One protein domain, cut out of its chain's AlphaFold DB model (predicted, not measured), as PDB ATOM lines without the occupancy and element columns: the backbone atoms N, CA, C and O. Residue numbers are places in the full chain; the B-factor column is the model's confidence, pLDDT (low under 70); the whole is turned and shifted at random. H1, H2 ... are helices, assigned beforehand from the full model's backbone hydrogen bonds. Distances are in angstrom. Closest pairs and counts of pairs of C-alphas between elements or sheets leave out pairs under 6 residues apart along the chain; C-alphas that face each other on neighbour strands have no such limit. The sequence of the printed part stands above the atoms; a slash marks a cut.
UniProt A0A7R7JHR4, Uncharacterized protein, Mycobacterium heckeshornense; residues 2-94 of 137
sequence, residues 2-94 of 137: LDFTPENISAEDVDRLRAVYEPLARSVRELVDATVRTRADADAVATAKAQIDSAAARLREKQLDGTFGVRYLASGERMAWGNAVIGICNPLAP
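Overview. This is residues 2 to 94 of the 137 residues of an uncharacterized protein of Mycobacterium heckeshornense (UniProt A0A7R7JHR4). Two long helices make a loose, open frame: H1 runs out along the long axis, a tight turn follows, and H2 folds back with a gap between them. A long unnamed stretch, residues 61 to 94, then returns past the beginning of H1, and its last residues lie beside H1. The printed part has 93 residues with two named helices, H1 then H2, and no named strand; the class is all helix, though under half of the residues, 46, are in named elements. It is loose, with a radius of gyration of the C-alphas of 16.1 A, and elongated, spanning 50 by 26 by 26 A.

Arrangement. H1, residues 11 to 37, has a kink of 29 degrees near residue 18. H2, residues 42 to 60, is near H1, with 5 pairs of C-alphas within 10 A. Every O i to N i+4 pair is within hydrogen-bond range in H2, and 21 of 23 in H1. Residues 71 to 72 pair with residues 78 to 79, antiparallel.

Along the chain. H1 begins at C-alpha 11 (52.319, 132.737, 61.724) and is 38.7 A long. H2 is 26.7 A long and ends at C-alpha 60 (69.442, 115.277, 71.087).

Size, cuts and confidence. The C-alphas farthest apart, those of Asp 41 and Ser 75, are 50.1 A apart. The printed part has no cut. The pLDDT is under 70 in residues 2 to 10 and 65 to 94.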
ATOM      1  N   LEU A   2      63.220 116.047  46.664       36.03
ATOM      2  CA  LEU A   2      63.168 116.791  47.929       36.03
ATOM      3  C   LEU A   2      61.734 116.673  48.440       36.03
ATOM      4  O   LEU A   2      60.826 117.189  47.793       36.03
ATOM      5  N   ASP A   3      61.534 115.947  49.534       34.94
ATOM      6  CA  ASP A   3      60.234 115.876  50.191       34.94
ATOM      7  C   ASP A   3      59.934 117.244  50.808       34.94
ATOM      8  O   ASP A   3      60.570 117.691  51.765       34.94
ATOM      9  N   PHE A   4      59.008 117.964  50.181       45.72
ATOM     10  CA  PHE A   4      58.505 119.239  50.669       45.72
ATOM     11  C   PHE A   4      57.290 118.941  51.535       45.72
ATOM     12  O   PHE A   4      56.192 118.810  51.009       45.72
ATOM     13  N   THR A   5      57.477 118.801  52.845       48.12
ATOM     14  CA  THR A   5      56.357 118.626  53.777       48.12
ATOM     15  C   THR A   5      55.717 119.994  54.036       48.12
ATOM     16  O   THR A   5      56.352 120.844  54.672       48.12
ATOM     17  N   PRO A   6      54.489 120.261  53.552       47.50
ATOM     18  CA  PRO A   6      53.766 121.462  53.923       47.50
ATOM     19  C   PRO A   6      53.166 121.217  55.308       47.50
ATOM     20  O   PRO A   6      52.090 120.643  55.446       47.50
ATOM     21  N   GLU A   7      53.887 121.605  56.354       54.56
ATOM     22  CA  GLU A   7      53.270 121.741  57.669       54.56
ATOM     23  C   GLU A   7      52.511 123.063  57.692       54.56
ATOM     24  O   GLU A   7      53.093 124.129  57.507       54.56
ATOM     25  N   ASN A   8      51.198 122.990  57.902       57.16
ATOM     26  CA  ASN A   8      50.326 124.153  58.034       57.16
ATOM     27  C   ASN A   8      50.563 124.833  59.396       57.16
ATOM     28  O   ASN A   8      49.726 124.764  60.292       57.16
ATOM     29  N   ILE A   9      51.753 125.409  59.582       65.31
ATOM     30  CA  ILE A   9      52.131 126.150  60.785       65.31
ATOM     31  C   ILE A   9      51.592 127.575  60.644       65.31
ATOM     32  O   ILE A   9      51.790 128.229  59.612       65.31
ATOM     33  N   SER A  10      50.888 128.044  61.675       69.19
ATOM     34  CA  SER A  10      50.390 129.417  61.749       69.19
ATOM     35  C   SER A  10      51.548 130.420  61.879       69.19
ATOM     36  O   SER A  10      52.656 130.067  62.292       69.19
ATOM     37  N   ALA A  11      51.310 131.690  61.539       72.25
ATOM     38  CA  ALA A  11      52.319 132.737  61.724       72.25
ATOM     39  C   ALA A  11      52.707 132.900  63.210       72.25
ATOM     40  O   ALA A  11      53.888 133.005  63.532       72.25
ATOM     41  N   GLU A  12      51.725 132.817  64.113       74.00
ATOM     42  CA  GLU A  12      51.932 132.911  65.563       74.00
ATOM     43  C   GLU A  12      52.797 131.763  66.107       74.00
ATOM     44  O   GLU A  12      53.695 131.981  66.924       74.00
ATOM     45  N   ASP A  13      52.585 130.535  65.622       73.06
ATOM     46  CA  ASP A  13      53.420 129.393  65.998       73.06
ATOM     47  C   ASP A  13      54.863 129.554  65.520       73.06
ATOM     48  O   ASP A  13      55.797 129.164  66.227       73.06
ATOM     49  N   VAL A  14      55.068 130.154  64.348       72.12
ATOM     50  CA  VAL A  14      56.413 130.449  63.853       72.12
ATOM     51  C   VAL A  14      57.116 131.496  64.691       72.12
ATOM     52  O   VAL A  14      58.285 131.292  65.018       72.12
ATOM     53  N   ASP A  15      56.437 132.568  65.080       77.88
ATOM     54  CA  ASP A  15      57.031 133.584  65.947       77.88
ATOM     55  C   ASP A  15      57.389 133.000  67.318       77.88
ATOM     56  O   ASP A  15      58.487 133.236  67.831       77.88
ATOM     57  N   ARG A  16      56.530 132.129  67.866       78.12
ATOM     58  CA  ARG A  16      56.816 131.396  69.105       78.12
ATOM     59  C   ARG A  16      58.054 130.509  68.977       78.12
ATOM     60  O   ARG A  16      58.913 130.515  69.854       78.12
ATOM     61  N   LEU A  17      58.164 129.742  67.897       78.25
ATOM     62  CA  LEU A  17      59.320 128.879  67.660       78.25
ATOM     63  C   LEU A  17      60.602 129.699  67.413       78.25
ATOM     64  O   LEU A  17      61.659 129.337  67.933       78.25
ATOM     65  N   ARG A  18      60.526 130.822  66.683       77.88
ATOM     66  CA  ARG A  18      61.655 131.754  66.494       77.88
ATOM     67  C   ARG A  18      62.156 132.288  67.832       77.88
ATOM     68  O   ARG A  18      63.357 132.226  68.087       77.88
ATOM     69  N   ALA A  19      61.248 132.716  68.708       81.38
ATOM     70  CA  ALA A  19      61.588 133.211  70.040       81.38
ATOM     71  C   ALA A  19      62.334 132.173  70.902       81.38
ATOM     72  O   ALA A  19      63.118 132.555  71.768       81.38
ATOM     73  N   VAL A  20      62.132 130.873  70.655       83.56
ATOM     74  CA  VAL A  20      62.818 129.785  71.371       83.56
ATOM     75  C   VAL A  20      64.166 129.430  70.736       83.56
ATOM     76  O   VAL A  20      65.168 129.308  71.440       83.56
ATOM     77  N   TYR A  21      64.215 129.249  69.413       81.62
ATOM     78  CA  TYR A  21      65.407 128.715  68.745       81.62
ATOM     79  C   TYR A  21      66.434 129.778  68.338       81.62
ATOM     80  O   TYR A  21      67.627 129.474  68.275       81.62
ATOM     81  N   GLU A  22      66.019 131.023  68.090       81.88
ATOM     82  CA  GLU A  22      66.952 132.098  67.737       81.88
ATOM     83  C   GLU A  22      67.953 132.410  68.870       81.88
ATOM     84  O   GLU A  22      69.154 132.505  68.578       81.88
ATOM     85  N   PRO A  23      67.539 132.513  70.154       86.19
ATOM     86  CA  PRO A  23      68.483 132.701  71.255       86.19
ATOM     87  C   PRO A  23      69.488 131.554  71.375       86.19
ATOM     88  O   PRO A  23      70.674 131.812  71.569       86.19
ATOM     89  N   LEU A  24      69.053 130.305  71.178       86.94
ATOM     90  CA  LEU A  24      69.951 129.147  71.184       86.94
ATOM     91  C   LEU A  24      71.034 129.283  70.104       86.94
ATOM     92  O   LEU A  24      72.222 129.151  70.395       86.94
ATOM     93  N   ALA A  25      70.645 129.604  68.867       84.12
ATOM     94  CA  ALA A  25      71.600 129.810  67.778       84.12
ATOM     95  C   ALA A  25      72.549 130.993  68.049       84.12
ATOM     96  O   ALA A  25      73.720 130.942  67.668       84.12
ATOM     97  N   ARG A  26      72.078 132.049  68.729       84.69
ATOM     98  CA  ARG A  26      72.907 133.190  69.152       84.69
ATOM     99  C   ARG A  26      73.969 132.769  70.162       84.69
ATOM    100  O   ARG A  26      75.139 133.050  69.927       84.69
ATOM    101  N   SER A  27      73.588 132.037  71.205       88.81
ATOM    102  CA  SER A  27      74.532 131.526  72.202       88.81
ATOM    103  C   SER A  27      75.573 130.586  71.589       88.81
ATOM    104  O   SER A  27      76.749 130.664  71.932       88.81
ATOM    105  N   VAL A  28      75.186 129.741  70.627       90.06
ATOM    106  CA  VAL A  28      76.155 128.886  69.920       90.06
ATOM    107  C   VAL A  28      77.116 129.720  69.062       90.06
ATOM    108  O   VAL A  28      78.305 129.418  69.034       90.06
ATOM    109  N   ARG A  29      76.663 130.798  68.406       83.75
ATOM    110  CA  ARG A  29      77.558 131.718  67.675       83.75
ATOM    111  C   ARG A  29      78.583 132.390  68.589       83.75
ATOM    112  O   ARG A  29      79.754 132.467  68.227       83.75
ATOM    113  N   GLU A  30      78.155 132.853  69.760       85.81
ATOM    114  CA  GLU A  30      79.052 133.432  70.770       85.81
ATOM    115  C   GLU A  30      80.068 132.402  71.265       85.81
ATOM    116  O   GLU A  30      81.258 132.703  71.360       85.81
ATOM    117  N   LEU A  31      79.621 131.164  71.493       90.38
ATOM    118  CA  LEU A  31      80.501 130.063  71.860       90.38
ATOM    119  C   LEU A  31      81.551 129.789  70.775       90.38
ATOM    120  O   LEU A  31      82.721 129.642  71.108       90.38
ATOM    121  N   VAL A  32      81.171 129.760  69.493       86.81
ATOM    122  CA  VAL A  32      82.124 129.566  68.383       86.81
ATOM    123  C   VAL A  32      83.163 130.696  68.331       86.81
ATOM    124  O   VAL A  32      84.339 130.435  68.096       86.81
ATOM    125  N   ASP A  33      82.778 131.951  68.575       85.12
ATOM    126  CA  ASP A  33      83.752 133.051  68.646       85.12
ATOM    127  C   ASP A  33      84.714 132.887  69.837       85.12
ATOM    128  O   ASP A  33      85.926 133.079  69.698       85.12
ATOM    129  N   ALA A  34      84.186 132.480  70.994       88.69
ATOM    130  CA  ALA A  34      84.971 132.240  72.198       88.69
ATOM    131  C   ALA A  34      85.952 131.069  72.030       88.69
ATOM    132  O   ALA A  34      87.103 131.188  72.450       88.69
ATOM    133  N   THR A  35      85.555 129.966  71.382       89.19
ATOM    134  CA  THR A  35      86.447 128.812  71.167       89.19
ATOM    135  C   THR A  35      87.621 129.139  70.255       89.19
ATOM    136  O   THR A  35      88.710 128.618  70.473       89.19
ATOM    137  N   VAL A  36      87.444 130.032  69.276       84.69
ATOM    138  CA  VAL A  36      88.537 130.462  68.388       84.69
ATOM    139  C   VAL A  36      89.535 131.379  69.107       84.69
ATOM    140  O   VAL A  36      90.728 131.338  68.814       84.69
ATOM    141  N   ARG A  37      89.081 132.212  70.054       85.00
ATOM    142  CA  ARG A  37      89.916 133.250  70.697       85.00
ATOM    143  C   ARG A  37      90.398 132.914  72.110       85.00
ATOM    144  O   ARG A  37      91.161 133.696  72.683       85.00
ATOM    145  N   THR A  38      89.930 131.817  72.698       89.50
ATOM    146  CA  THR A  38      90.202 131.489  74.102       89.50
ATOM    147  C   THR A  38      91.689 131.242  74.372       89.50
ATOM    148  O   THR A  38      92.418 130.676  73.560       89.50
ATOM    149  N   ARG A  39      92.133 131.666  75.557       94.06
ATOM    150  CA  ARG A  39      93.431 131.328  76.167       94.06
ATOM    151  C   ARG A  39      93.241 130.774  77.582       94.06
ATOM    152  O   ARG A  39      94.122 130.918  78.423       94.06
ATOM    153  N   ALA A  40      92.051 130.244  77.861       95.50
ATOM    154  CA  ALA A  40      91.710 129.691  79.161       95.50
ATOM    155  C   ALA A  40      92.592 128.477  79.498       95.50
ATOM    156  O   ALA A  40      93.095 127.796  78.601       95.50
ATOM    157  N   ASP A  41      92.775 128.221  80.791       96.44
ATOM    158  CA  ASP A  41      93.499 127.048  81.277       96.44
ATOM    159  C   ASP A  41      92.730 125.734  81.030       96.44
ATOM    160  O   ASP A  41      91.578 125.713  80.584       96.44
ATOM    161  N   ALA A  42      93.404 124.612  81.296       95.56
ATOM    162  CA  ALA A  42      92.873 123.278  81.038       95.56
ATOM    163  C   ALA A  42      91.585 122.979  81.826       95.56
ATOM    164  O   ALA A  42      90.679 122.342  81.283       95.56
ATOM    165  N   ASP A  43      91.475 123.467  83.061       97.31
ATOM    166  CA  ASP A  43      90.328 123.201  83.935       97.31
ATOM    167  C   ASP A  43      89.084 123.959  83.455       97.31
ATOM    168  O   ASP A  43      87.982 123.398  83.371       97.31
ATOM    169  N   ALA A  44      89.257 125.220  83.051       96.88
ATOM    170  CA  ALA A  44      88.205 126.016  82.433       96.88
ATOM    171  C   ALA A  44      87.731 125.400  81.104       96.88
ATOM    172  O   ALA A  44      86.524 125.308  80.860       96.88
ATOM    173  N   VAL A  45      88.656 124.916  80.264       96.69
ATOM    174  CA  VAL A  45      88.321 124.225  79.006       96.69
ATOM    175  C   VAL A  45      87.557 122.923  79.267       96.69
ATOM    176  O   VAL A  45      86.547 122.666  78.607       96.69
ATOM    177  N   ALA A  46      87.988 122.116  80.241       96.44
ATOM    178  CA  ALA A  46      87.318 120.865  80.597       96.44
ATOM    179  C   ALA A  46      85.886 121.109  81.100       96.44
ATOM    180  O   ALA A  46      84.952 120.412  80.694       96.44
ATOM    181  N   THR A  47      85.699 122.149  81.916       97.69
ATOM    182  CA  THR A  47      84.384 122.546  82.436       97.69
ATOM    183  C   THR A  47      83.453 122.998  81.311       97.69
ATOM    184  O   THR A  47      82.330 122.502  81.204       97.69
ATOM    185  N   ALA A  48      83.919 123.890  80.431       96.38
ATOM    186  CA  ALA A  48      83.131 124.361  79.295       96.38
ATOM    187  C   ALA A  48      82.743 123.202  78.364       96.38
ATOM    188  O   ALA A  48      81.585 123.087  77.958       96.38
ATOM    189  N   LYS A  49      83.681 122.289  78.080       96.62
ATOM    190  CA  LYS A  49      83.412 121.091  77.280       96.62
ATOM    191  C   LYS A  49      82.291 120.238  77.883       96.62
ATOM    192  O   LYS A  49      81.366 119.875  77.162       96.62
ATOM    193  N   ALA A  50      82.340 119.952  79.184       97.25
ATOM    194  CA  ALA A  50      81.314 119.140  79.842       97.25
ATOM    195  C   ALA A  50      79.917 119.784  79.759       97.25
ATOM    196  O   ALA A  50      78.918 119.096  79.536       97.25
ATOM    197  N   GLN A  51      79.840 121.112  79.884       97.56
ATOM    198  CA  GLN A  51      78.588 121.861  79.738       97.56
ATOM    199  C   GLN A  51      78.036 121.789  78.309       97.56
ATOM    200  O   GLN A  51      76.838 121.568  78.127       97.56
ATOM    201  N   ILE A  52      78.903 121.929  77.302       95.62
ATOM    202  CA  ILE A  52      78.533 121.829  75.884       95.62
ATOM    203  C   ILE A  52      78.024 120.425  75.560       95.62
ATOM    204  O   ILE A  52      76.964 120.289  74.951       95.62
ATOM    205  N   ASP A  53      78.735 119.388  76.004       95.12
ATOM    206  CA  ASP A  53      78.342 117.996  75.776       95.12
ATOM    207  C   ASP A  53      76.989 117.690  76.440       95.12
ATOM    208  O   ASP A  53      76.117 117.075  75.826       95.12
ATOM    209  N   SER A  54      76.767 118.183  77.665       96.62
ATOM    210  CA  SER A  54      75.486 118.043  78.368       96.62
ATOM    211  C   SER A  54      74.342 118.764  77.647       96.62
ATOM    212  O   SER A  54      73.263 118.197  77.468       96.62
ATOM    213  N   ALA A  55      74.568 119.999  77.189       94.69
ATOM    214  CA  ALA A  55      73.579 120.749  76.422       94.69
ATOM    215  C   ALA A  55      73.254 120.050  75.094       94.69
ATOM    216  O   ALA A  55      72.083 119.914  74.737       94.69
ATOM    217  N   ALA A  56      74.274 119.550  74.392       91.25
ATOM    218  CA  ALA A  56      74.101 118.795  73.162       91.25
ATOM    219  C   ALA A  56      73.301 117.508  73.398       91.25
ATOM    220  O   ALA A  56      72.396 117.221  72.621       91.25
ATOM    221  N   ALA A  57      73.579 116.763  74.473       92.94
ATOM    222  CA  ALA A  57      72.824 115.563  74.823       92.94
ATOM    223  C   ALA A  57      71.330 115.867  75.029       92.94
ATOM    224  O   ALA A  57      70.495 115.209  74.418       92.94
ATOM    225  N   ARG A  58      70.998 116.929  75.778       93.50
ATOM    226  CA  ARG A  58      69.605 117.363  75.996       93.50
ATOM    227  C   ARG A  58      68.895 117.733  74.697       93.50
ATOM    228  O   ARG A  58      67.770 117.314  74.456       93.50
ATOM    229  N   LEU A  59      69.560 118.485  73.819       89.56
ATOM    230  CA  LEU A  59      68.998 118.842  72.510       89.56
ATOM    231  C   LEU A  59      68.804 117.617  71.603       89.56
ATOM    232  O   LEU A  59      67.973 117.654  70.696       89.56
ATOM    233  N   ARG A  60      69.559 116.534  71.833       87.19
ATOM    234  CA  ARG A  60      69.442 115.277  71.087       87.19
ATOM    235  C   ARG A  60      68.316 114.363  71.571       87.19
ATOM    236  O   ARG A  60      67.963 113.447  70.838       87.19
ATOM    237  N   GLU A  61      67.714 114.623  72.732       88.94
ATOM    238  CA  GLU A  61      66.575 113.841  73.241       88.94
ATOM    239  C   GLU A  61      65.363 113.894  72.299       88.94
ATOM    240  O   GLU A  61      64.567 112.959  72.249       88.94
ATOM    241  N   LYS A  62      65.230 114.977  71.523       81.31
ATOM    242  CA  LYS A  62      64.169 115.141  70.527       81.31
ATOM    243  C   LYS A  62      64.702 115.834  69.275       81.31
ATOM    244  O   LYS A  62      64.703 117.061  69.187       81.31
ATOM    245  N   GLN A  63      65.142 115.040  68.299       77.75
ATOM    246  CA  GLN A  63      65.601 115.528  66.995       77.75
ATOM    247  C   GLN A  63      64.643 115.126  65.879       77.75
ATOM    248  O   GLN A  63      63.818 114.231  66.033       77.75
ATOM    249  N   LEU A  64      64.756 115.820  64.750       71.75
ATOM    250  CA  LEU A  64      64.112 115.387  63.519       71.75
ATOM    251  C   LEU A  64      64.801 114.127  62.997       71.75
ATOM    252  O   LEU A  64      66.032 114.061  62.976       71.75
ATOM    253  N   ASP A  65      64.007 113.187  62.495       62.56
ATOM    254  CA  ASP A  65      64.518 112.099  61.673       62.56
ATOM    255  C   ASP A  65      64.893 112.665  60.292       62.56
ATOM    256  O   ASP A  65      64.038 113.080  59.509       62.56
ATOM    257  N   GLY A  66      66.194 112.739  59.997       67.75
ATOM    258  CA  GLY A  66      66.712 113.225  58.714       67.75
ATOM    259  C   GLY A  66      66.919 114.746  58.625       67.75
ATOM    260  O   GLY A  66      67.242 115.421  59.602       67.75
ATOM    261  N   THR A  67      66.836 115.303  57.413       62.41
ATOM    262  CA  THR A  67      67.165 116.717  57.153       62.41
ATOM    263  C   THR A  67      65.992 117.651  57.455       62.41
ATOM    264  O   THR A  67      64.857 117.323  57.133       62.41
ATOM    265  N   PHE A  68      66.259 118.865  57.956       62.69
ATOM    266  CA  PHE A  68      65.205 119.862  58.228       62.69
ATOM    267  C   PHE A  68      64.383 120.248  56.979       62.69
ATOM    268  O   PHE A  68      63.203 120.573  57.105       62.69
ATOM    269  N   GLY A  69      64.992 120.198  55.787       63.00
ATOM    270  CA  GLY A  69      64.341 120.544  54.520       63.00
ATOM    271  C   GLY A  69      63.975 122.030  54.406       63.00
ATOM    272  O   GLY A  69      64.515 122.882  55.115       63.00
ATOM    273  N   VAL A  70      63.064 122.346  53.482       60.38
ATOM    274  CA  VAL A  70      62.404 123.657  53.393       60.38
ATOM    275  C   VAL A  70      60.943 123.449  53.759       60.38
ATOM    276  O   VAL A  70      60.230 122.750  53.041       60.38
ATOM    277  N   ARG A  71      60.507 124.058  54.862       66.06
ATOM    278  CA  ARG A  71      59.101 124.041  55.289       66.06
ATOM    279  C   ARG A  71      58.414 125.308  54.791       66.06
ATOM    280  O   ARG A  71      59.062 126.348  54.666       66.06
ATOM    281  N   TYR A  72      57.131 125.223  54.469       59.22
ATOM    282  CA  TYR A  72      56.347 126.363  53.997       59.22
ATOM    283  C   TYR A  72      55.306 126.721  55.041       59.22
ATOM    284  O   TYR A  72      54.577 125.855  55.506       59.22
ATOM    285  N   LEU A  73      55.251 127.999  55.388       61.31
ATOM    286  CA  LEU A  73      54.203 128.567  56.218       61.31
ATOM    287  C   LEU A  73      52.864 128.577  55.483       61.31
ATOM    288  O   LEU A  73      52.828 128.687  54.255       61.31
ATOM    289  N   ALA A  74      51.766 128.602  56.243       59.31
ATOM    290  CA  ALA A  74      50.430 128.859  55.699       59.31
ATOM    291  C   ALA A  74      50.361 130.191  54.916       59.31
ATOM    292  O   ALA A  74      49.587 130.331  53.972       59.31
ATOM    293  N   SER A  75      51.215 131.158  55.275       59.38
ATOM    294  CA  SER A  75      51.381 132.455  54.606       59.38
ATOM    295  C   SER A  75      52.187 132.401  53.297       59.38
ATOM    296  O   SER A  75      52.347 133.425  52.636       59.38
ATOM    297  N   GLY A  76      52.732 131.238  52.917       59.56
ATOM    298  CA  GLY A  76      53.588 131.067  51.738       59.56
ATOM    299  C   GLY A  76      55.066 131.423  51.956       59.56
ATOM    300  O   GLY A  76      55.876 131.276  51.034       59.56
ATOM    301  N   GLU A  77      55.457 131.867  53.155       61.91
ATOM    302  CA  GLU A  77      56.860 132.127  53.493       61.91
ATOM    303  C   GLU A  77      57.653 130.814  53.661       61.91
ATOM    304  O   GLU A  77      57.163 129.809  54.179       61.91
ATOM    305  N   ARG A  78      58.913 130.816  53.204       64.56
ATOM    306  CA  ARG A  78      59.812 129.655  53.272       64.56
ATOM    307  C   ARG A  78      60.593 129.655  54.582       64.56
ATOM    308  O   ARG A  78      61.428 130.525  54.815       64.56
ATOM    309  N   MET A  79      60.414 128.618  55.385       67.12
ATOM    310  CA  MET A  79      61.203 128.344  56.582       67.12
ATOM    311  C   MET A  79      62.450 127.535  56.213       67.12
ATOM    312  O   MET A  79      62.473 126.305  56.253       67.12
ATOM    313  N   ALA A  80      63.521 128.242  55.853       64.62
ATOM    314  CA  ALA A  80      64.831 127.655  55.574       64.62
ATOM    315  C   ALA A  80      65.717 127.609  56.839       64.62
ATOM    316  O   ALA A  80      66.873 128.017  56.805       64.62
ATOM    317  N   TRP A  81      65.190 127.168  57.985       68.06
ATOM    318  CA  TRP A  81      65.851 127.347  59.292       68.06
ATOM    319  C   TRP A  81      67.181 126.613  59.459       68.06
ATOM    320  O   TRP A  81      68.038 127.089  60.198       68.06
ATOM    321  N   GLY A  82      67.378 125.500  58.748       57.53
ATOM    322  CA  GLY A  82      68.658 124.787  58.700       57.53
ATOM    323  C   GLY A  82      69.668 125.363  57.698       57.53
ATOM    324  O   GLY A  82      70.778 124.851  57.590       57.53
ATOM    325  N   ASN A  83      69.315 126.403  56.936       68.69
ATOM    326  CA  ASN A  83      70.175 126.947  55.888       68.69
ATOM    327  C   ASN A  83      71.447 127.590  56.468       68.69
ATOM    328  O   ASN A  83      71.378 128.385  57.396       68.69
ATOM    329  N   ALA A  84      72.607 127.286  55.884       59.34
ATOM    330  CA  ALA A  84      73.911 127.755  56.364       59.34
ATOM    331  C   ALA A  84      74.190 129.254  56.144       59.34
ATOM    332  O   ALA A  84      75.243 129.737  56.534       59.34
ATOM    333  N   VAL A  85      73.283 129.989  55.499       56.22
ATOM    334  CA  VAL A  85      73.444 131.416  55.180       56.22
ATOM    335  C   VAL A  85      72.326 132.249  55.803       56.22
ATOM    336  O   VAL A  85      72.603 133.283  56.392       56.22
ATOM    337  N   ILE A  86      71.070 131.803  55.703       56.91
ATOM    338  CA  ILE A  86      69.885 132.539  56.189       56.91
ATOM    339  C   ILE A  86      69.103 131.796  57.285       56.91
ATOM    340  O   ILE A  86      68.020 132.229  57.678       56.91
ATOM    341  N   GLY A  87      69.591 130.640  57.738       65.19
ATOM    342  CA  GLY A  87      68.886 129.805  58.700       65.19
ATOM    343  C   GLY A  87      68.951 130.388  60.103       65.19
ATOM    344  O   GLY A  87      70.004 130.381  60.731       65.19
ATOM    345  N   ILE A  88      67.808 130.837  60.619       64.94
ATOM    346  CA  ILE A  88      67.676 131.411  61.971       64.94
ATOM    347  C   ILE A  88      68.170 130.434  63.052       64.94
ATOM    348  O   ILE A  88      68.758 130.856  64.047       64.94
ATOM    349  N   CYS A  89      67.998 129.129  62.819       64.94
ATOM    350  CA  CYS A  89      68.417 128.067  63.731       64.94
ATOM    351  C   CYS A  89      69.800 127.485  63.398       64.94
ATOM    352  O   CYS A  89      70.260 126.591  64.105       64.94
ATOM    353  N   ASN A  90      70.464 127.945  62.331       68.06
ATOM    354  CA  ASN A  90      71.789 127.464  61.969       68.06
ATOM    355  C   ASN A  90      72.859 128.398  62.565       68.06
ATOM    356  O   ASN A  90      72.983 129.546  62.135       68.06
ATOM    357  N   PRO A  91      73.667 127.940  63.535       64.31
ATOM    358  CA  PRO A  91      74.710 128.773  64.127       64.31
ATOM    359  C   PRO A  91      75.864 129.093  63.162       64.31
ATOM    360  O   PRO A  91      76.633 130.008  63.438       64.31
ATOM    361  N   LEU A  92      75.978 128.390  62.028       69.06
ATOM    362  CA  LEU A  92      76.919 128.717  60.949       69.06
ATOM    363  C   LEU A  92      76.391 129.798  59.999       69.06
ATOM    364  O   LEU A  92      77.152 130.288  59.168       69.06
ATOM    365  N   ALA A  93      75.107 130.159  60.091       68.88
ATOM    366  CA  ALA A  93      74.591 131.311  59.372       68.88
ATOM    367  C   ALA A  93      75.114 132.591  60.045       68.88
ATOM    368  O   ALA A  93      74.895 132.784  61.252       68.88
ATOM    369  N   PRO A  94      75.778 133.491  59.295       66.88
ATOM    370  CA  PRO A  94      76.089 134.817  59.800       66.88
ATOM    371  C   PRO A  94      74.795 135.527  60.227       66.88
ATOM    372  O   PRO A  94      73.738 135.272  59.645       66.88
TER     373      PRO A  94